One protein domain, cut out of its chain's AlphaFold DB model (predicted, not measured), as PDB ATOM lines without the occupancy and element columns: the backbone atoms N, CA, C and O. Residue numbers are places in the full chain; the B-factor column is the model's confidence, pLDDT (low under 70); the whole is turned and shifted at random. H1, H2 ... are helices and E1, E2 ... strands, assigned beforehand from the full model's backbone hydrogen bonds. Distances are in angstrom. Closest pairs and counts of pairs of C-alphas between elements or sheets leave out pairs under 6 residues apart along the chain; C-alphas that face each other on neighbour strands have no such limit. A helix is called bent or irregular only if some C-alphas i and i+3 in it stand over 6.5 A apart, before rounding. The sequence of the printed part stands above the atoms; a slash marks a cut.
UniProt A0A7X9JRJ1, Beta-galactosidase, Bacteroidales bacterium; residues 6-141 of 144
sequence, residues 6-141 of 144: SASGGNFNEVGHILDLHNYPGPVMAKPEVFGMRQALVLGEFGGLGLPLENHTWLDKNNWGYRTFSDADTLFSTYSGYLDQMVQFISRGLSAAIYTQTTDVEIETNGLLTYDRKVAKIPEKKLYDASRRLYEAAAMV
ATOM      1  N   SER A   6      27.683 -39.173 -15.555       90.94
ATOM      2  CA  SER A   6      28.983 -38.925 -14.924       90.94
ATOM      3  C   SER A   6      29.069 -37.538 -14.298       90.94
ATOM      4  O   SER A   6      29.712 -37.387 -13.259       90.94
ATOM      5  N   ALA A   7      28.405 -36.551 -14.896       91.19
ATOM      6  CA  ALA A   7      28.313 -35.202 -14.373       91.19
ATOM      7  C   ALA A   7      26.984 -34.569 -14.802       91.19
ATOM      8  O   ALA A   7      26.700 -34.469 -15.993       91.19
ATOM      9  N   SER A   8      26.188 -34.144 -13.820       90.12
ATOM     10  CA  SER A   8      24.914 -33.458 -14.041       90.12
ATOM     11  C   SER A   8      25.162 -31.952 -14.115       90.12
ATOM     12  O   SER A   8      25.651 -31.350 -13.158       90.12
ATOM     13  N   GLY A   9      24.917 -31.365 -15.285       87.06
ATOM     14  CA  GLY A   9      24.933 -29.922 -15.513       87.06
ATOM     15  C   GLY A   9      26.250 -29.280 -15.939       87.06
ATOM     16  O   GLY A   9      26.236 -28.120 -16.345       87.06
ATOM     17  N   GLY A  10      27.379 -29.993 -15.930       85.06
ATOM     18  CA  GLY A  10      28.667 -29.444 -16.374       85.06
ATOM     19  C   GLY A  10      29.864 -30.351 -16.089       85.06
ATOM     20  O   GLY A  10      29.698 -31.463 -15.610       85.06
ATOM     21  N   ASN A  11      31.087 -29.870 -16.358       85.50
ATOM     22  CA  ASN A  11      32.355 -30.584 -16.095       85.50
ATOM     23  C   ASN A  11      32.453 -31.973 -16.755       85.50
ATOM     24  O   ASN A  11      32.932 -32.945 -16.164       85.50
ATOM     25  N   PHE A  12      31.982 -32.055 -18.000       80.00
ATOM     26  CA  PHE A  12      31.899 -33.304 -18.746       80.00
ATOM     27  C   PHE A  12      33.269 -33.921 -19.005       80.00
ATOM     28  O   PHE A  12      34.205 -33.264 -19.455       80.00
ATOM     29  N   ASN A  13      33.326 -35.226 -18.789       81.56
ATOM     30  CA  ASN A  13      34.367 -36.101 -19.297       81.56
ATOM     31  C   ASN A  13      33.680 -37.122 -20.216       81.56
ATOM     32  O   ASN A  13      32.510 -37.447 -19.998       81.56
ATOM     33  N   GLU A  14      34.381 -37.650 -21.220       84.38
ATOM     34  CA  GLU A  14      33.848 -38.664 -22.150       84.38
ATOM     35  C   GLU A  14      33.728 -40.056 -21.491       84.38
ATOM     36  O   GLU A  14      34.249 -41.059 -21.977       84.38
ATOM     37  N   VAL A  15      33.071 -40.115 -20.334       90.12
ATOM     38  CA  VAL A  15      32.866 -41.311 -19.516       90.12
ATOM     39  C   VAL A  15      31.408 -41.406 -19.077       90.12
ATOM     40  O   VAL A  15      30.723 -40.399 -18.882       90.12
ATOM     41  N   GLY A  16      30.936 -42.633 -18.872       92.94
ATOM     42  CA  GLY A  16      29.534 -42.901 -18.560       92.94
ATOM     43  C   GLY A  16      28.657 -42.972 -19.810       92.94
ATOM     44  O   GLY A  16      29.143 -43.026 -20.934       92.94
ATOM     45  N   HIS A  17      27.347 -43.012 -19.593       95.25
ATOM     46  CA  HIS A  17      26.354 -43.306 -20.629       95.25
ATOM     47  C   HIS A  17      25.552 -42.072 -21.057       95.25
ATOM     48  O   HIS A  17      24.868 -42.115 -22.077       95.25
ATOM     49  N   ILE A  18      25.590 -40.999 -20.266       95.81
ATOM     50  CA  ILE A  18      24.751 -39.810 -20.431       95.81
ATOM     51  C   ILE A  18      25.650 -38.574 -20.391       95.81
ATOM     52  O   ILE A  18      26.478 -38.455 -19.488       95.81
ATOM     53  N   LEU A  19      25.462 -37.677 -21.360       95.50
ATOM     54  CA  LEU A  19      25.963 -36.308 -21.326       95.50
ATOM     55  C   LEU A  19      24.794 -35.406 -20.940       95.50
ATOM     56  O   LEU A  19      23.824 -35.312 -21.692       95.50
ATOM     57  N   ASP A  20      24.895 -34.769 -19.778       95.81
ATOM     58  CA  ASP A  20      23.790 -34.057 -19.142       95.81
ATOM     59  C   ASP A  20      24.050 -32.550 -18.995       95.81
ATOM     60  O   ASP A  20      24.720 -32.101 -18.067       95.81
ATOM     61  N   LEU A  21      23.519 -31.755 -19.922       95.12
ATOM     62  CA  LEU A  21      23.719 -30.309 -19.980       95.12
ATOM     63  C   LEU A  21      22.621 -29.553 -19.227       95.12
ATOM     64  O   LEU A  21      21.442 -29.805 -19.446       95.12
ATOM     65  N   HIS A  22      22.995 -28.578 -18.396       96.25
ATOM     66  CA  HIS A  22      22.056 -27.609 -17.830       96.25
ATOM     67  C   HIS A  22      22.221 -26.290 -18.579       96.25
ATOM     68  O   HIS A  22      23.338 -25.785 -18.717       96.25
ATOM     69  N   ASN A  23      21.129 -25.726 -19.089       96.56
ATOM     70  CA  ASN A  23      21.180 -24.441 -19.773       96.56
ATOM     71  C   ASN A  23      19.934 -23.613 -19.511       96.56
ATOM     72  O   ASN A  23      18.807 -24.062 -19.707       96.56
ATOM     73  N   TYR A  24      20.168 -22.357 -19.146       96.25
ATOM     74  CA  TYR A  24      19.134 -21.442 -18.715       96.25
ATOM     75  C   TYR A  24      19.129 -20.139 -19.525       96.25
ATOM     76  O   TYR A  24      20.192 -19.640 -19.893       96.25
ATOM     77  N   PRO A  25      17.955 -19.529 -19.755       94.75
ATOM     78  CA  PRO A  25      16.638 -20.114 -19.519       94.75
ATOM     79  C   PRO A  25      16.179 -21.026 -20.671       94.75
ATOM     80  O   PRO A  25      15.359 -21.916 -20.473       94.75
ATOM     81  N   GLY A  26      16.677 -20.790 -21.889       96.25
ATOM     82  CA  GLY A  26      16.264 -21.515 -23.093       96.25
ATOM     83  C   GLY A  26      16.920 -22.890 -23.232       96.25
ATOM     84  O   GLY A  26      17.980 -23.125 -22.656       96.25
ATOM     85  N   PRO A  27      16.332 -23.801 -24.019       97.38
ATOM     86  CA  PRO A  27      16.894 -25.125 -24.224       97.38
ATOM     87  C   PRO A  27      18.114 -25.069 -25.155       97.38
ATOM     88  O   PRO A  27      18.113 -24.374 -26.170       97.38
ATOM     89  N   VAL A  28      19.146 -25.847 -24.837       96.44
ATOM     90  CA  VAL A  28      20.336 -26.044 -25.681       96.44
ATOM     91  C   VAL A  28      20.628 -27.536 -25.774       96.44
ATOM     92  O   VAL A  28      20.359 -28.294 -24.849       96.44
ATOM     93  N   MET A  29      21.181 -27.966 -26.906       95.19
ATOM     94  CA  MET A  29      21.549 -29.355 -27.151       95.19
ATOM     95  C   MET A  29      23.036 -29.448 -27.496       95.19
ATOM     96  O   MET A  29      23.530 -28.697 -28.343       95.19
ATOM     97  N   ALA A  30      23.741 -30.394 -26.872       93.75
ATOM     98  CA  ALA A  30      25.103 -30.750 -27.262       93.75
ATOM     99  C   ALA A  30      25.144 -31.253 -28.717       93.75
ATOM    100  O   ALA A  30      24.176 -31.821 -29.217       93.75
ATOM    101  N   LYS A  31      26.272 -31.056 -29.408       93.38
ATOM    102  CA  LYS A  31      26.425 -31.438 -30.821       93.38
ATOM    103  C   LYS A  31      26.335 -32.968 -31.002       93.38
ATOM    104  O   LYS A  31      27.240 -33.662 -30.523       93.38
ATOM    105  N   PRO A  32      25.307 -33.505 -31.693       93.81
ATOM    106  CA  PRO A  32      25.156 -34.946 -31.921       93.81
ATOM    107  C   PRO A  32      26.366 -35.599 -32.576       93.81
ATOM    108  O   PRO A  32      26.784 -36.678 -32.169       93.81
ATOM    109  N   GLU A  33      26.964 -34.917 -33.546       93.56
ATOM    110  CA  GLU A  33      28.116 -35.384 -34.311       93.56
ATOM    111  C   GLU A  33      29.398 -35.514 -33.476       93.56
ATOM    112  O   GLU A  33      30.313 -36.226 -33.878       93.56
ATOM    113  N   VAL A  34      29.463 -34.856 -32.313       91.88
ATOM    114  CA  VAL A  34      30.611 -34.931 -31.400       91.88
ATOM    115  C   VAL A  34      30.347 -35.930 -30.275       91.88
ATOM    116  O   VAL A  34      31.187 -36.780 -29.995       91.88
ATOM    117  N   PHE A  35      29.175 -35.853 -29.640       92.12
ATOM    118  CA  PHE A  35      28.908 -36.568 -28.385       92.12
ATOM    119  C   PHE A  35      27.905 -37.725 -28.522       92.12
ATOM    120  O   PHE A  35      27.968 -38.707 -27.780       92.12
ATOM    121  N   GLY A  36      26.994 -37.642 -29.495       90.94
ATOM    122  CA  GLY A  36      25.838 -38.537 -29.623       90.94
ATOM    123  C   GLY A  36      26.174 -39.967 -30.048       90.94
ATOM    124  O   GLY A  36      25.333 -40.850 -29.926       90.94
ATOM    125  N   MET A  37      27.402 -40.227 -30.513       90.12
ATOM    126  CA  MET A  37      27.854 -41.588 -30.835       90.12
ATOM    127  C   MET A  37      28.169 -42.436 -29.598       90.12
ATOM    128  O   MET A  37      28.177 -43.662 -29.693       90.12
ATOM    129  N   ARG A  38      28.495 -41.807 -28.461       90.81
ATOM    130  CA  ARG A  38      28.982 -42.500 -27.253       90.81
ATOM    131  C   ARG A  38      28.053 -42.345 -26.055       90.81
ATOM    132  O   ARG A  38      28.048 -43.213 -25.188       90.81
ATOM    133  N   GLN A  39      27.295 -41.253 -25.993       94.06
ATOM    134  CA  GLN A  39      26.465 -40.906 -24.845       94.06
ATOM    135  C   GLN A  39      25.071 -40.471 -25.296       94.06
ATOM    136  O   GLN A  39      24.912 -39.801 -26.317       94.06
ATOM    137  N   ALA A  40      24.059 -40.814 -24.500       95.44
ATOM    138  CA  ALA A  40      22.735 -40.230 -24.634       95.44
ATOM    139  C   ALA A  40      22.811 -38.735 -24.306       95.44
ATOM    140  O   ALA A  40      23.375 -38.348 -23.280       95.44
ATOM    141  N   LEU A  41      22.251 -37.900 -25.179       96.06
ATOM    142  CA  LEU A  41      22.266 -36.450 -25.009       96.06
ATOM    143  C   LEU A  41      21.056 -36.023 -24.187       96.06
ATOM    144  O   LEU A  41      19.918 -36.269 -24.589       96.06
ATOM    145  N   VAL A  42      21.306 -35.388 -23.046       97.25
ATOM    146  CA  VAL A  42      20.281 -34.958 -22.099       97.25
ATOM    147  C   VAL A  42      20.443 -33.472 -21.808       97.25
ATOM    148  O   VAL A  42      21.553 -32.969 -21.651       97.25
ATOM    149  N   LEU A  43      19.314 -32.772 -21.771       97.44
ATOM    150  CA  LEU A  43      19.199 -31.416 -21.249       97.44
ATOM    151  C   LEU A  43      18.599 -31.507 -19.838       97.44
ATOM    152  O   LEU A  43      17.380 -31.446 -19.675       97.44
ATOM    153  N   GLY A  44      19.443 -31.760 -18.839       96.56
ATOM    154  CA  GLY A  44      19.029 -32.096 -17.474       96.56
ATOM    155  C   GLY A  44      18.347 -30.984 -16.724       96.56
ATOM    156  O   GLY A  44      17.577 -31.269 -15.819       96.56
ATOM    157  N   GLU A  45      18.577 -29.738 -17.121       97.19
ATOM    158  CA  GLU A  45      17.808 -28.603 -16.635       97.19
ATOM    159  C   GLU A  45      17.703 -27.543 -17.730       97.19
ATOM    160  O   GLU A  45      18.693 -27.152 -18.356       97.19
ATOM    161  N   PHE A  46      16.485 -27.059 -17.945       97.31
ATOM    162  CA  PHE A  46      16.205 -25.833 -18.682       97.31
ATOM    163  C   PHE A  46      14.987 -25.130 -18.083       97.31
ATOM    164  O   PHE A  46      14.252 -25.707 -17.283       97.31
ATOM    165  N   GLY A  47      14.731 -23.891 -18.498       96.69
ATOM    166  CA  GLY A  47      13.604 -23.108 -18.004       96.69
ATOM    167  C   GLY A  47      14.049 -22.042 -17.021       96.69
ATOM    168  O   GLY A  47      14.683 -21.067 -17.416       96.69
ATOM    169  N   GLY A  48      13.651 -22.155 -15.755       96.06
ATOM    170  CA  GLY A  48      13.924 -21.092 -14.792       96.06
ATOM    171  C   GLY A  48      13.094 -19.823 -15.045       96.06
ATOM    172  O   GLY A  48      13.554 -18.704 -14.800       96.06
ATOM    173  N   LEU A  49      11.871 -19.991 -15.561       97.69
ATOM    174  CA  LEU A  49      10.929 -18.902 -15.818       97.69
ATOM    175  C   LEU A  49      10.232 -18.485 -14.513       97.69
ATOM    176  O   LEU A  49       9.353 -19.181 -14.015       97.69
ATOM    177  N   GLY A  50      10.658 -17.358 -13.952       96.44
ATOM    178  CA  GLY A  50      10.190 -16.800 -12.689       96.44
ATOM    179  C   GLY A  50       8.867 -16.051 -12.807       96.44
ATOM    180  O   GLY A  50       8.725 -15.182 -13.661       96.44
ATOM    181  N   LEU A  51       7.930 -16.329 -11.906       97.56
ATOM    182  CA  LEU A  51       6.716 -15.533 -11.705       97.56
ATOM    183  C   LEU A  51       6.415 -15.489 -10.202       97.56
ATOM    184  O   LEU A  51       5.748 -16.393  -9.690       97.56
ATOM    185  N   PRO A  52       6.961 -14.511  -9.461       97.06
ATOM    186  CA  PRO A  52       6.639 -14.352  -8.050       97.06
ATOM    187  C   PRO A  52       5.172 -13.935  -7.905       97.06
ATOM    188  O   PRO A  52       4.714 -13.015  -8.580       97.06
ATOM    189  N   LEU A  53       4.439 -14.613  -7.020       97.25
ATOM    190  CA  LEU A  53       3.051 -14.286  -6.695       97.25
ATOM    191  C   LEU A  53       2.977 -13.807  -5.247       97.25
ATOM    192  O   LEU A  53       3.380 -14.524  -4.331       97.25
ATOM    193  N   GLU A  54       2.473 -12.592  -5.048       95.62
ATOM    194  CA  GLU A  54       2.332 -11.986  -3.724       95.62
ATOM    195  C   GLU A  54       1.538 -12.901  -2.776       95.62
ATOM    196  O   GLU A  54       0.588 -13.566  -3.194       95.62
ATOM    197  N   ASN A  55       1.935 -12.942  -1.500       96.69
ATOM    198  CA  ASN A  55       1.401 -13.834  -0.457       96.69
ATOM    199  C   ASN A  55       1.681 -15.338  -0.654       96.69
ATOM    200  O   ASN A  55       1.228 -16.152   0.150       96.69
ATOM    201  N   HIS A  56       2.446 -15.708  -1.685       97.88
ATOM    202  CA  HIS A  56       2.820 -17.092  -1.982       97.88
ATOM    203  C   HIS A  56       4.338 -17.301  -2.150       97.88
ATOM    204  O   HIS A  56       4.771 -18.338  -2.662       97.88
ATOM    205  N   THR A  57       5.150 -16.332  -1.727       97.56
ATOM    206  CA  THR A  57       6.622 -16.356  -1.766       97.56
ATOM    207  C   THR A  57       7.224 -16.557  -0.372       97.56
ATOM    208  O   THR A  57       6.564 -16.321   0.637       97.56
ATOM    209  N   TRP A  58       8.491 -16.988  -0.303       96.81
ATOM    210  CA  TRP A  58       9.235 -17.065   0.964       96.81
ATOM    211  C   TRP A  58       9.546 -15.679   1.539       96.81
ATOM    212  O   TRP A  58       9.406 -15.457   2.738       96.81
ATOM    213  N   LEU A  59       9.955 -14.745   0.671       94.81
ATOM    214  CA  LEU A  59      10.141 -13.329   0.990       94.81
ATOM    215  C   LEU A  59       9.217 -12.470   0.129       94.81
ATOM    216  O   LEU A  59       8.946 -12.797  -1.029       94.81
ATOM    217  N   ASP A  60       8.822 -11.309   0.643       91.56
ATOM    218  CA  ASP A  60       8.001 -10.346  -0.105       91.56
ATOM    219  C   ASP A  60       8.765  -9.678  -1.261       91.56
ATOM    220  O   ASP A  60       8.171  -9.147  -2.198       91.56
ATOM    221  N   LYS A  61      10.104  -9.652  -1.196       90.19
ATOM    222  CA  LYS A  61      10.985  -8.938  -2.135       90.19
ATOM    223  C   LYS A  61      12.254  -9.736  -2.418       90.19
ATOM    224  O   LYS A  61      12.588 -10.662  -1.687       90.19
ATOM    225  N   ASN A  62      12.990  -9.315  -3.448       91.25
ATOM    226  CA  ASN A  62      14.268  -9.908  -3.874       91.25
ATOM    227  C   ASN A  62      14.162 -11.377  -4.321       91.25
ATOM    228  O   ASN A  62      15.131 -12.128  -4.241       91.25
ATOM    229  N   ASN A  63      12.988 -11.770  -4.817       93.75
ATOM    230  CA  ASN A  63      12.796 -13.043  -5.496       93.75
ATOM    231  C   ASN A  63      13.421 -12.998  -6.892       93.75
ATOM    232  O   ASN A  63      13.399 -11.958  -7.559       93.75
ATOM    233  N   TRP A  64      13.944 -14.128  -7.354       92.75
ATOM    234  CA  TRP A  64      14.602 -14.232  -8.649       92.75
ATOM    235  C   TRP A  64      14.139 -15.459  -9.436       92.75
ATOM    236  O   TRP A  64      13.540 -16.398  -8.911       92.75
ATOM    237  N   GLY A  65      14.415 -15.416 -10.732       89.38
ATOM    238  CA  GLY A  65      14.386 -16.535 -11.659       89.38
ATOM    239  C   GLY A  65      15.342 -16.218 -12.805       89.38
ATOM    240  O   GLY A  65      15.725 -15.062 -12.989       89.38
ATOM    241  N   TYR A  66      15.734 -17.219 -13.589       90.88
ATOM    242  CA  TYR A  66      16.625 -17.013 -14.738       90.88
ATOM    243  C   TYR A  66      16.015 -16.086 -15.797       90.88
ATOM    244  O   TYR A  66      16.733 -15.413 -16.536       90.88
ATOM    245  N   ARG A  67      14.679 -16.017 -15.849       93.94
ATOM    246  CA  ARG A  67      13.930 -14.962 -16.536       93.94
ATOM    247  C   ARG A  67      12.633 -14.668 -15.793       93.94
ATOM    248  O   ARG A  67      11.827 -15.575 -15.643       93.94
ATOM    249  N   THR A  68      12.410 -13.424 -15.381       93.00
ATOM    250  CA  THR A  68      11.219 -13.031 -14.606       93.00
ATOM    251  C   THR A  68      10.100 -12.493 -15.499       93.00
ATOM    252  O   THR A  68      10.355 -11.747 -16.446       93.00
ATOM    253  N   PHE A  69       8.861 -12.848 -15.169       95.38
ATOM    254  CA  PHE A  69       7.628 -12.432 -15.832       95.38
ATOM    255  C   PHE A  69       6.684 -11.749 -14.843       95.38
ATOM    256  O   PHE A  69       6.763 -11.966 -13.635       95.38
ATOM    257  N   SER A  70       5.775 -10.937 -15.379       93.88
ATOM    258  CA  SER A  70       4.709 -10.260 -14.632       93.88
ATOM    259  C   SER A  70       3.370 -10.993 -14.676       93.88
ATOM    260  O   SER A  70       2.480 -10.681 -13.891       93.88
ATOM    261  N   ASP A  71       3.200 -11.934 -15.606       96.06
ATOM    262  CA  ASP A  71       1.930 -12.607 -15.850       96.06
ATOM    263  C   ASP A  71       2.117 -14.051 -16.345       96.06
ATOM    264  O   ASP A  71       3.146 -14.427 -16.920       96.06
ATOM    265  N   ALA A  72       1.091 -14.867 -16.103       96.94
ATOM    266  CA  ALA A  72       1.096 -16.295 -16.400       96.94
ATOM    267  C   ALA A  72       1.036 -16.612 -17.904       96.94
ATOM    268  O   ALA A  72       1.562 -17.643 -18.330       96.94
ATOM    269  N   ASP A  73       0.422 -15.753 -18.722       97.25
ATOM    270  CA  ASP A  73       0.243 -16.019 -20.153       97.25
ATOM    271  C   ASP A  73       1.542 -15.794 -20.939       97.25
ATOM    272  O   ASP A  73       1.891 -16.606 -21.802       97.25
ATOM    273  N   THR A  74       2.316 -14.759 -20.603       97.75
ATOM    274  CA  THR A  74       3.647 -14.513 -21.175       97.75
ATOM    275  C   THR A  74       4.644 -15.586 -20.735       97.75
ATOM    276  O   THR A  74       5.444 -16.069 -21.551       97.75
ATOM    277  N   LEU A  75       4.570 -16.020 -19.469       98.06
ATOM    278  CA  LEU A  75       5.360 -17.145 -18.968       98.06
ATOM    279  C   LEU A  75       5.033 -18.419 -19.757       98.06
ATOM    280  O   LEU A  75       5.939 -19.055 -20.300       98.06
ATOM    281  N   PHE A  76       3.747 -18.759 -19.898       98.44
ATOM    282  CA  PHE A  76       3.315 -19.930 -20.660       98.44
ATOM    283  C   PHE A  76       3.708 -19.854 -22.139       98.44
ATOM    284  O   PHE A  76       4.169 -20.845 -22.702       98.44
ATOM    285  N   SER A  77       3.581 -18.687 -22.769       98.31
ATOM    286  CA  SER A  77       3.984 -18.491 -24.166       98.31
ATOM    287  C   SER A  77       5.484 -18.734 -24.354       98.31
ATOM    288  O   SER A  77       5.891 -19.391 -25.313       98.31
ATOM    289  N   THR A  78       6.310 -18.290 -23.400       98.25
ATOM    290  CA  THR A  78       7.756 -18.556 -23.415       98.25
ATOM    291  C   THR A  78       8.059 -20.040 -23.207       98.25
ATOM    292  O   THR A  78       8.820 -20.616 -23.982       98.25
ATOM    293  N   TYR A  79       7.436 -20.672 -22.207       98.19
ATOM    294  CA  TYR A  79       7.540 -22.115 -21.969       98.19
ATOM    295  C   TYR A  79       7.182 -22.918 -23.228       98.19
ATOM    296  O   TYR A  79       7.937 -23.787 -23.662       98.19
ATOM    297  N   SER A  80       6.060 -22.577 -23.865       98.31
ATOM    298  CA  SER A  80       5.583 -23.212 -25.090       98.31
ATOM    299  C   SER A  80       6.599 -23.087 -26.233       98.31
ATOM    300  O   SER A  80       6.892 -24.082 -26.895       98.31
ATOM    301  N   GLY A  81       7.205 -21.909 -26.412       98.31
ATOM    302  CA  GLY A  81       8.249 -21.689 -27.417       98.31
ATOM    303  C   GLY A  81       9.550 -22.460 -27.151       98.31
ATOM    304  O   GLY A  81      10.292 -22.769 -28.085       98.31
ATOM    305  N   TYR A  82       9.845 -22.823 -25.900       98.25
ATOM    306  CA  TYR A  82      10.956 -23.735 -25.596       98.25
ATOM    307  C   TYR A  82      10.642 -25.169 -26.015       98.25
ATOM    308  O   TYR A  82      11.526 -25.868 -26.510       98.25
ATOM    309  N   LEU A  83       9.386 -25.603 -25.892       98.12
ATOM    310  CA  LEU A  83       8.984 -26.923 -26.372       98.12
ATOM    311  C   LEU A  83       9.058 -27.027 -27.903       98.12
ATOM    312  O   LEU A  83       9.426 -28.082 -28.413       98.12
ATOM    313  N   ASP A  84       8.799 -25.940 -28.638       98.00
ATOM    314  CA  ASP A  84       8.994 -25.908 -30.099       98.00
ATOM    315  C   ASP A  84      10.456 -26.137 -30.500       98.00
ATOM    316  O   ASP A  84      10.744 -26.891 -31.432       98.00
ATOM    317  N   GLN A  85      11.399 -25.548 -29.762       97.69
ATOM    318  CA  GLN A  85      12.829 -25.815 -29.958       97.69
ATOM    319  C   GLN A  85      13.174 -27.269 -29.613       97.69
ATOM    320  O   GLN A  85      13.919 -27.924 -30.345       97.69
ATOM    321  N   MET A  86      12.578 -27.803 -28.544       97.00
ATOM    322  CA  MET A  86      12.786 -29.185 -28.112       97.00
ATOM    323  C   MET A  86      12.366 -30.204 -29.177       97.00
ATOM    324  O   MET A  86      13.083 -31.176 -29.408       97.00
ATOM    325  N   VAL A  87      11.250 -29.967 -29.877       97.00
ATOM    326  CA  VAL A  87      10.800 -30.810 -31.002       97.00
ATOM    327  C   VAL A  87      11.897 -30.952 -32.060       97.00
ATOM    328  O   VAL A  87      12.156 -32.055 -32.544       97.00
ATOM    329  N   GLN A  88      12.596 -29.859 -32.383       95.88
ATOM    330  CA  GLN A  88      13.707 -29.894 -33.338       95.88
ATOM    331  C   GLN A  88      14.887 -30.714 -32.801       95.88
ATOM    332  O   GLN A  88      15.525 -31.446 -33.557       95.88
ATOM    333  N   PHE A  89      15.173 -30.640 -31.501       97.06
ATOM    334  CA  PHE A  89      16.266 -31.388 -30.873       97.06
ATOM    335  C   PHE A  89      16.003 -32.894 -30.806       97.06
ATOM    336  O   PHE A  89      16.924 -33.679 -31.030       97.06
ATOM    337  N   ILE A  90      14.753 -33.311 -30.585       96.38
ATOM    338  CA  ILE A  90      14.359 -34.730 -30.582       96.38
ATOM    339  C   ILE A  90      14.736 -35.396 -31.913       96.38
ATOM    340  O   ILE A  90      15.401 -36.430 -31.920       96.38
ATOM    341  N   SER A  91      14.418 -34.761 -33.049       92.81
ATOM    342  CA  SER A  91      14.779 -35.286 -34.379       92.81
ATOM    343  C   SER A  91      16.292 -35.412 -34.619       92.81
ATOM    344  O   SER A  91      16.724 -36.167 -35.488       92.81
ATOM    345  N   ARG A  92      17.102 -34.689 -33.837       93.44
ATOM    346  CA  ARG A  92      18.567 -34.658 -33.922       93.44
ATOM    347  C   ARG A  92      19.248 -35.597 -32.922       93.44
ATOM    348  O   ARG A  92      20.474 -35.668 -32.922       93.44
ATOM    349  N   GLY A  93      18.487 -36.307 -32.086       94.38
ATOM    350  CA  GLY A  93      19.007 -37.300 -31.140       94.38
ATOM    351  C   GLY A  93      18.981 -36.883 -29.667       94.38
ATOM    352  O   GLY A  93      19.627 -37.537 -28.847       94.38
ATOM    353  N   LEU A  94      18.261 -35.818 -29.297       96.75
ATOM    354  CA  LEU A  94      18.058 -35.504 -27.881       96.75
ATOM    355  C   LEU A  94      17.229 -36.613 -27.226       96.75
ATOM    356  O   LEU A  94      16.149 -36.957 -27.701       96.75
ATOM    357  N   SER A  95      17.756 -37.169 -26.139       95.94
ATOM    358  CA  SER A  95      17.209 -38.356 -25.479       95.94
ATOM    359  C   SER A  95      16.309 -38.016 -24.292       95.94
ATOM    360  O   SER A  95      15.364 -38.751 -24.019       95.94
ATOM    361  N   ALA A  96      16.577 -36.913 -23.587       96.19
ATOM    362  CA  ALA A  96      15.719 -36.413 -22.517       96.19
ATOM    363  C   ALA A  96      15.908 -34.906 -22.306       96.19
ATOM    364  O   ALA A  96      16.956 -34.346 -22.634       96.19
ATOM    365  N   ALA A  97      14.895 -34.270 -21.721       96.81
ATOM    366  CA  ALA A  97      14.975 -32.909 -21.218       96.81
ATOM    367  C   ALA A  97      14.122 -32.761 -19.957       96.81
ATOM    368  O   ALA A  97      13.040 -33.348 -19.882       96.81
ATOM    369  N   ILE A  98      14.580 -31.966 -18.994       97.12
ATOM    370  CA  ILE A  98      13.866 -31.726 -17.739       97.12
ATOM    371  C   ILE A  98      13.679 -30.221 -17.552       97.12
ATOM    372  O   ILE A  98      14.636 -29.450 -17.501       97.12
ATOM    373  N   TYR A  99      12.416 -29.804 -17.471       97.25
ATOM    374  CA  TYR A  99      12.075 -28.435 -17.110       97.25
ATOM    375  C   TYR A  99      12.241 -28.273 -15.602       97.25
ATOM    376  O   TYR A  99      11.630 -29.018 -14.832       97.25
ATOM    377  N   THR A 100      13.029 -27.289 -15.189       95.06
ATOM    378  CA  THR A 100      13.152 -26.919 -13.786       95.06
ATOM    379  C   THR A 100      12.223 -25.731 -13.480       95.06
ATOM    380  O   THR A 100      12.097 -24.805 -14.286       95.06
ATOM    381  N   GLN A 101      11.480 -25.702 -12.380       95.88
ATOM    382  CA  GLN A 101      11.329 -26.702 -11.312       95.88
ATOM    383  C   GLN A 101       9.852 -26.906 -10.964       95.88
ATOM    384  O   GLN A 101       8.976 -26.163 -11.406       95.88
ATOM    385  N   THR A 102       9.546 -27.922 -10.157       96.44
ATOM    386  CA  THR A 102       8.161 -28.223  -9.758       96.44
ATOM    387  C   THR A 102       7.565 -27.142  -8.853       96.44
ATOM    388  O   THR A 102       6.411 -26.764  -9.038       96.44
ATOM    389  N   THR A 103       8.325 -26.629  -7.884       98.00
ATOM    390  CA  THR A 103       7.854 -25.666  -6.871       98.00
ATOM    391  C   THR A 103       8.867 -24.556  -6.689       98.00
ATOM    392  O   THR A 103      10.056 -24.830  -6.803       98.00
ATOM    393  N   ASP A 104       8.430 -23.352  -6.333       98.19
ATOM    394  CA  ASP A 104       9.363 -22.327  -5.860       98.19
ATOM    395  C   ASP A 104      10.136 -22.825  -4.632       98.19
ATOM    396  O   ASP A 104       9.585 -23.532  -3.777       98.19
ATOM    397  N   VAL A 105      11.404 -22.431  -4.537       97.44
ATOM    398  CA  VAL A 105      12.298 -22.774  -3.429       97.44
ATOM    399  C   VAL A 105      12.933 -21.493  -2.909       97.44
ATOM    400  O   VAL A 105      13.712 -20.839  -3.592       97.44
ATOM    401  N   GLU A 106      12.587 -21.137  -1.675       96.44
ATOM    402  CA  GLU A 106      13.040 -19.921  -1.001       96.44
ATOM    403  C   GLU A 106      12.811 -18.686  -1.891       96.44
ATOM    404  O   GLU A 106      11.666 -18.356  -2.205       96.44
ATOM    405  N   ILE A 107      13.882 -18.009  -2.306       96.00
ATOM    406  CA  ILE A 107      13.826 -16.819  -3.164       96.00
ATOM    407  C   ILE A 107      13.837 -17.146  -4.666       96.00
ATOM    408  O   ILE A 107      13.706 -16.237  -5.486       96.00
ATOM    409  N   GLU A 108      13.994 -18.414  -5.049       97.12
ATOM    410  CA  GLU A 108      13.930 -18.864  -6.437       97.12
ATOM    411  C   GLU A 108      12.477 -19.174  -6.827       97.12
ATOM    412  O   GLU A 108      11.887 -20.184  -6.443       97.12
ATOM    413  N   THR A 109      11.882 -18.269  -7.603       97.25
ATOM    414  CA  THR A 109      10.435 -18.229  -7.884       97.25
ATOM    415  C   THR A 109      10.066 -18.706  -9.288       97.25
ATOM    416  O   THR A 109       9.114 -18.215  -9.907       97.25
ATOM    417  N   ASN A 110      10.837 -19.655  -9.822       97.56
ATOM    418  CA  ASN A 110      10.644 -20.220 -11.157       97.56
ATOM    419  C   ASN A 110       9.990 -21.613 -11.185       97.56
ATOM    420  O   ASN A 110       9.991 -22.289 -12.218       97.56
ATOM    421  N   GLY A 111       9.377 -22.014 -10.070       97.44
ATOM    422  CA  GLY A 111       8.579 -23.223  -9.992       97.44
ATOM    423  C   GLY A 111       7.253 -23.122 -10.740       97.44
ATOM    424  O   GLY A 111       6.654 -22.051 -10.859       97.44
ATOM    425  N   LEU A 112       6.753 -24.269 -11.205       97.69
ATOM    426  CA  LEU A 112       5.397 -24.392 -11.755       97.69
ATOM    427  C   LEU A 112       4.316 -24.164 -10.686       97.69
ATOM    428  O   LEU A 112       3.217 -23.701 -10.999       97.69
ATOM    429  N   LEU A 113       4.635 -24.476  -9.430       98.31
ATOM    430  CA  LEU A 113       3.822 -24.219  -8.247       98.31
ATOM    431  C   LEU A 113       4.479 -23.146  -7.373       98.31
ATOM    432  O   LEU A 113       5.705 -23.044  -7.313       98.31
ATOM    433  N   THR A 114       3.665 -22.385  -6.648       98.38
ATOM    434  CA  THR A 114       4.142 -21.446  -5.625       98.38
ATOM    435  C   THR A 114       4.891 -22.129  -4.482       98.38
ATOM    436  O   THR A 114       4.803 -23.348  -4.303       98.38
ATOM    437  N   TYR A 115       5.592 -21.337  -3.661       98.25
ATOM    438  CA  TYR A 115       6.391 -21.833  -2.533       98.25
ATOM    439  C   TYR A 115       5.554 -22.682  -1.561       98.25
ATOM    440  O   TYR A 115       5.961 -23.761  -1.124       98.25
ATOM    441  N   ASP A 116       4.327 -22.236  -1.286       98.06
ATOM    442  CA  ASP A 116       3.356 -22.925  -0.432       98.06
ATOM    443  C   ASP A 116       2.569 -24.046  -1.138       98.06
ATOM    444  O   ASP A 116       1.736 -24.696  -0.504       98.06
ATOM    445  N   ARG A 117       2.833 -24.289  -2.430       97.88
ATOM    446  CA  ARG A 117       2.176 -25.295  -3.288       97.88
ATOM    447  C   ARG A 117       0.659 -25.119  -3.417       97.88
ATOM    448  O   ARG A 117      -0.030 -26.065  -3.794       97.88
ATOM    449  N   LYS A 118       0.121 -23.930  -3.120       98.19
ATOM    450  CA  LYS A 118      -1.324 -23.664  -3.212       98.19
ATOM    451  C   LYS A 118      -1.771 -23.213  -4.594       98.19
ATOM    452  O   LYS A 118      -2.934 -23.410  -4.939       98.19
ATOM    453  N   VAL A 119      -0.877 -22.606  -5.372       98.19
ATOM    454  CA  VAL A 119      -1.211 -22.045  -6.681       98.19
ATOM    455  C   VAL A 119      -0.314 -22.653  -7.748       98.19
ATOM    456  O   VAL A 119       0.912 -22.584  -7.666       98.19
ATOM    457  N   ALA A 120      -0.938 -23.223  -8.777       98.19
ATOM    458  CA  ALA A 120      -0.263 -23.562 -10.020       98.19
ATOM    459  C   ALA A 120      -0.185 -22.317 -10.909       98.19
ATOM    460  O   ALA A 120      -1.211 -21.754 -11.289       98.19
ATOM    461  N   LYS A 121       1.035 -21.888 -11.243       97.75
ATOM    462  CA  LYS A 121       1.289 -20.673 -12.036       97.75
ATOM    463  C   LYS A 121       0.867 -20.829 -13.491       97.75
ATOM    464  O   LYS A 121       0.474 -19.862 -14.134       97.75
ATOM    465  N   ILE A 122       0.923 -22.059 -13.997       97.31
ATOM    466  CA  ILE A 122       0.326 -22.467 -15.267       97.31
ATOM    467  C   ILE A 122      -0.646 -23.614 -14.971       97.31
ATOM    468  O   ILE A 122      -0.261 -24.562 -14.285       97.31
ATOM    469  N   PRO A 123      -1.878 -23.590 -15.510       96.69
ATOM    470  CA  PRO A 123      -2.787 -24.726 -15.418       96.69
ATOM    471  C   PRO A 123      -2.159 -26.016 -15.968       96.69
ATOM    472  O   PRO A 123      -1.662 -26.030 -17.095       96.69
ATOM    473  N   GLU A 124      -2.265 -27.118 -15.224       95.94
ATOM    474  CA  GLU A 124      -1.730 -28.434 -15.614       95.94
ATOM    475  C   GLU A 124      -2.181 -28.849 -17.020       95.94
ATOM    476  O   GLU A 124      -1.375 -29.298 -17.829       95.94
ATOM    477  N   LYS A 125      -3.453 -28.604 -17.362       97.69
ATOM    478  CA  LYS A 125      -3.980 -28.900 -18.698       97.69
ATOM    479  C   LYS A 125      -3.230 -28.152 -19.810       97.69
ATOM    480  O   LYS A 125      -2.948 -28.754 -20.842       97.69
ATOM    481  N   LYS A 126      -2.868 -26.874 -19.608       97.56
ATOM    482  CA  LYS A 126      -2.082 -26.102 -20.590       97.56
ATOM    483  C   LYS A 126      -0.687 -26.717 -20.768       97.56
ATOM    484  O   LYS A 126      -0.217 -26.826 -21.898       97.56
ATOM    485  N   LEU A 127      -0.047 -27.145 -19.675       97.19
ATOM    486  CA  LEU A 127       1.255 -27.828 -19.711       97.19
ATOM    487  C   LEU A 127       1.168 -29.176 -20.436       97.19
ATOM    488  O   LEU A 127       1.993 -29.458 -21.304       97.19
ATOM    489  N   TYR A 128       0.154 -29.980 -20.110       97.31
ATOM    490  CA  TYR A 128      -0.113 -31.269 -20.743       97.31
ATOM    491  C   TYR A 128      -0.322 -31.113 -22.252       97.31
ATOM    492  O   TYR A 128       0.417 -31.709 -23.037       97.31
ATOM    493  N   ASP A 129      -1.268 -30.260 -22.659       98.31
ATOM    494  CA  ASP A 129      -1.599 -30.028 -24.067       98.31
ATOM    495  C   ASP A 129      -0.368 -29.535 -24.849       98.31
ATOM    496  O   ASP A 129      -0.088 -30.025 -25.941       98.31
ATOM    497  N   ALA A 130       0.419 -28.623 -24.268       97.94
ATOM    498  CA  ALA A 130       1.644 -28.116 -24.880       97.94
ATOM    499  C   ALA A 130       2.754 -29.177 -24.982       97.94
ATOM    500  O   ALA A 130       3.521 -29.161 -25.945       97.94
ATOM    501  N   SER A 131       2.867 -30.086 -24.012       97.12
ATOM    502  CA  SER A 131       3.922 -31.113 -23.965       97.12
ATOM    503  C   SER A 131       3.665 -32.282 -24.910       97.12
ATOM    504  O   SER A 131       4.603 -32.969 -25.312       97.12
ATOM    505  N   ARG A 132       2.413 -32.490 -25.332       97.81
ATOM    506  CA  ARG A 132       2.037 -33.560 -26.265       97.81
ATOM    507  C   ARG A 132       2.854 -33.578 -27.557       97.81
ATOM    508  O   ARG A 132       3.228 -34.659 -28.010       97.81
ATOM    509  N   ARG A 133       3.202 -32.405 -28.098       96.94
ATOM    510  CA  ARG A 133       4.016 -32.295 -29.322       96.94
ATOM    511  C   ARG A 133       5.384 -32.977 -29.199       96.94
ATOM    512  O   ARG A 133       5.933 -33.414 -30.203       96.94
ATOM    513  N   LEU A 134       5.928 -33.103 -27.983       97.00
ATOM    514  CA  LEU A 134       7.194 -33.803 -27.743       97.00
ATOM    515  C   LEU A 134       7.047 -35.311 -27.972       97.00
ATOM    516  O   LEU A 134       7.902 -35.924 -28.603       97.00
ATOM    517  N   TYR A 135       5.945 -35.901 -27.504       95.50
ATOM    518  CA  TYR A 135       5.645 -37.320 -27.714       95.50
ATOM    519  C   TYR A 135       5.346 -37.616 -29.184       95.50
ATOM    520  O   TYR A 135       5.817 -38.614 -29.726       95.50
ATOM    521  N   GLU A 136       4.604 -36.724 -29.839       96.12
ATOM    522  CA  GLU A 136       4.315 -36.811 -31.272       96.12
ATOM    523  C   GLU A 136       5.610 -36.728 -32.096       96.12
ATOM    524  O   GLU A 136       5.836 -37.560 -32.972       96.12
ATOM    525  N   ALA A 137       6.518 -35.806 -31.755       95.81
ATOM    526  CA  ALA A 137       7.840 -35.717 -32.373       95.81
ATOM    527  C   ALA A 137       8.682 -36.984 -32.144       95.81
ATOM    528  O   ALA A 137       9.282 -37.506 -33.084       95.81
ATOM    529  N   ALA A 138       8.695 -37.514 -30.917       94.81
ATOM    530  CA  ALA A 138       9.434 -38.729 -30.580       94.81
ATOM    531  C   ALA A 138       8.938 -39.955 -31.366       94.81
ATOM    532  O   ALA A 138       9.748 -40.751 -31.837       94.81
ATOM    533  N   ALA A 139       7.626 -40.084 -31.592       95.31
ATOM    534  CA  ALA A 139       7.041 -41.177 -32.376       95.31
ATOM    535  C   ALA A 139       7.466 -41.170 -33.862       95.31
ATOM    536  O   ALA A 139       7.403 -42.200 -34.546       95.31
ATOM    537  N   MET A 140       7.917 -40.021 -34.374       93.00
ATOM    538  CA  MET A 140       8.391 -39.866 -35.753       93.00
ATOM    539  C   MET A 140       9.872 -40.217 -35.927       93.00
ATOM    540  O   MET A 140      10.318 -40.403 -37.060       93.00
ATOM    541  N   VAL A 141      10.632 -40.360 -34.837       91.94
ATOM    542  CA  VAL A 141      12.047 -40.744 -34.901       91.94
ATOM    543  C   VAL A 141      12.172 -42.163 -35.466       91.94
ATOM    544  O   VAL A 141      11.398 -43.071 -35.147       91.94
TER     545      VAL A 141
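AT A GLANCE: This is residues 6 to 141 of the 144 residues of the protein "Beta-galactosidase" of Bacteroidales bacterium (UniProt A0A7X9JRJ1). A parallel sheet of four strands has the long helix H2 over one face at its E4 side, and H3 packs side by side with H2, off the sheet. Two long loop stretches, residues 48 to 71 and 101 to 123, gather largely past the ends of the strands, at the opposite end of the long axis from H1. The 136 printed residues hold four named strands and three named helices, E1, E2, H1, E3, H2, E4, H3 along the chain, with sheet order E1, E2, E3, E4. The class is mixed, helices and strands, with under half of the residues in named elements. The whole is compact, with a radius of gyration of the C-alphas of 16.0 A, yet elongated, spanning 49 by 32 by 19 A.

IN THESE COORDINATES: In the sheet, E1 is residues 6 to 9, beginning at C-alpha 6 (28.983, -38.925, -14.924), and E2 is residues 18 to 22. E3, residues 40 to 47, measures 20.5 A, and E4, residues 94 to 100, 17.2 A. H2, residues 72 to 91, is 29.5 A long and starts at C-alpha 72 (1.096, -16.295, -16.400). H3, residues 124 to 140, is 25.3 A long and ends at C-alpha 140 (8.391, -39.866, -35.753); it is irregular, but only just, with C-alphas 130 and 133 6.54 A apart. H1 is residues 32 to 35.

HOW THE PARTS SIT: E1 and E4 are edge strands. N 9 and O 20 of E1 and E2 are 2.9 A apart, within hydrogen-bond range, as are N 21 and O 42 of E2 and E3 at 2.9 A and N 95 and O 41 of E3 and E4 at 2.8 A. H2 is on the sheet, at a height of 9.7 A over it, making two layers, helix on one face of a sheet. It lies over E4 and only just over E3, with 3 C-alphas there, and runs along the strands, at 5 degrees to E4 on the local plane. H2 and H3 touch, closest at the C-alphas of Val 87 and Leu 134, 5.7 A, at a shallow tilt of 12 degrees, the same way. H3 is not on the sheet, and H1 only grazes it. E2, H1, E3 and E3, H2, E4 are strand-helix-strand units, parallel neighbour strands with a helix between, each with a right-handed crossover. O i to N i+4 pairs are within hydrogen-bond range in 14 of 16 cases in H2 and 9 of 13 in H3; H1 is too short for such a pair.

THE WHOLE: The two C-alphas farthest apart are those of Met 37 and Asn 55, 48.9 A. The printed part has no cut. The links E3 to H2 and E4 to H3 are long, with 24 and 23 residues. Residues 49 to 50 pair with 67 to 68, parallel. Mean pLDDT of the printed part is 95.3, and no printed residue is under 70.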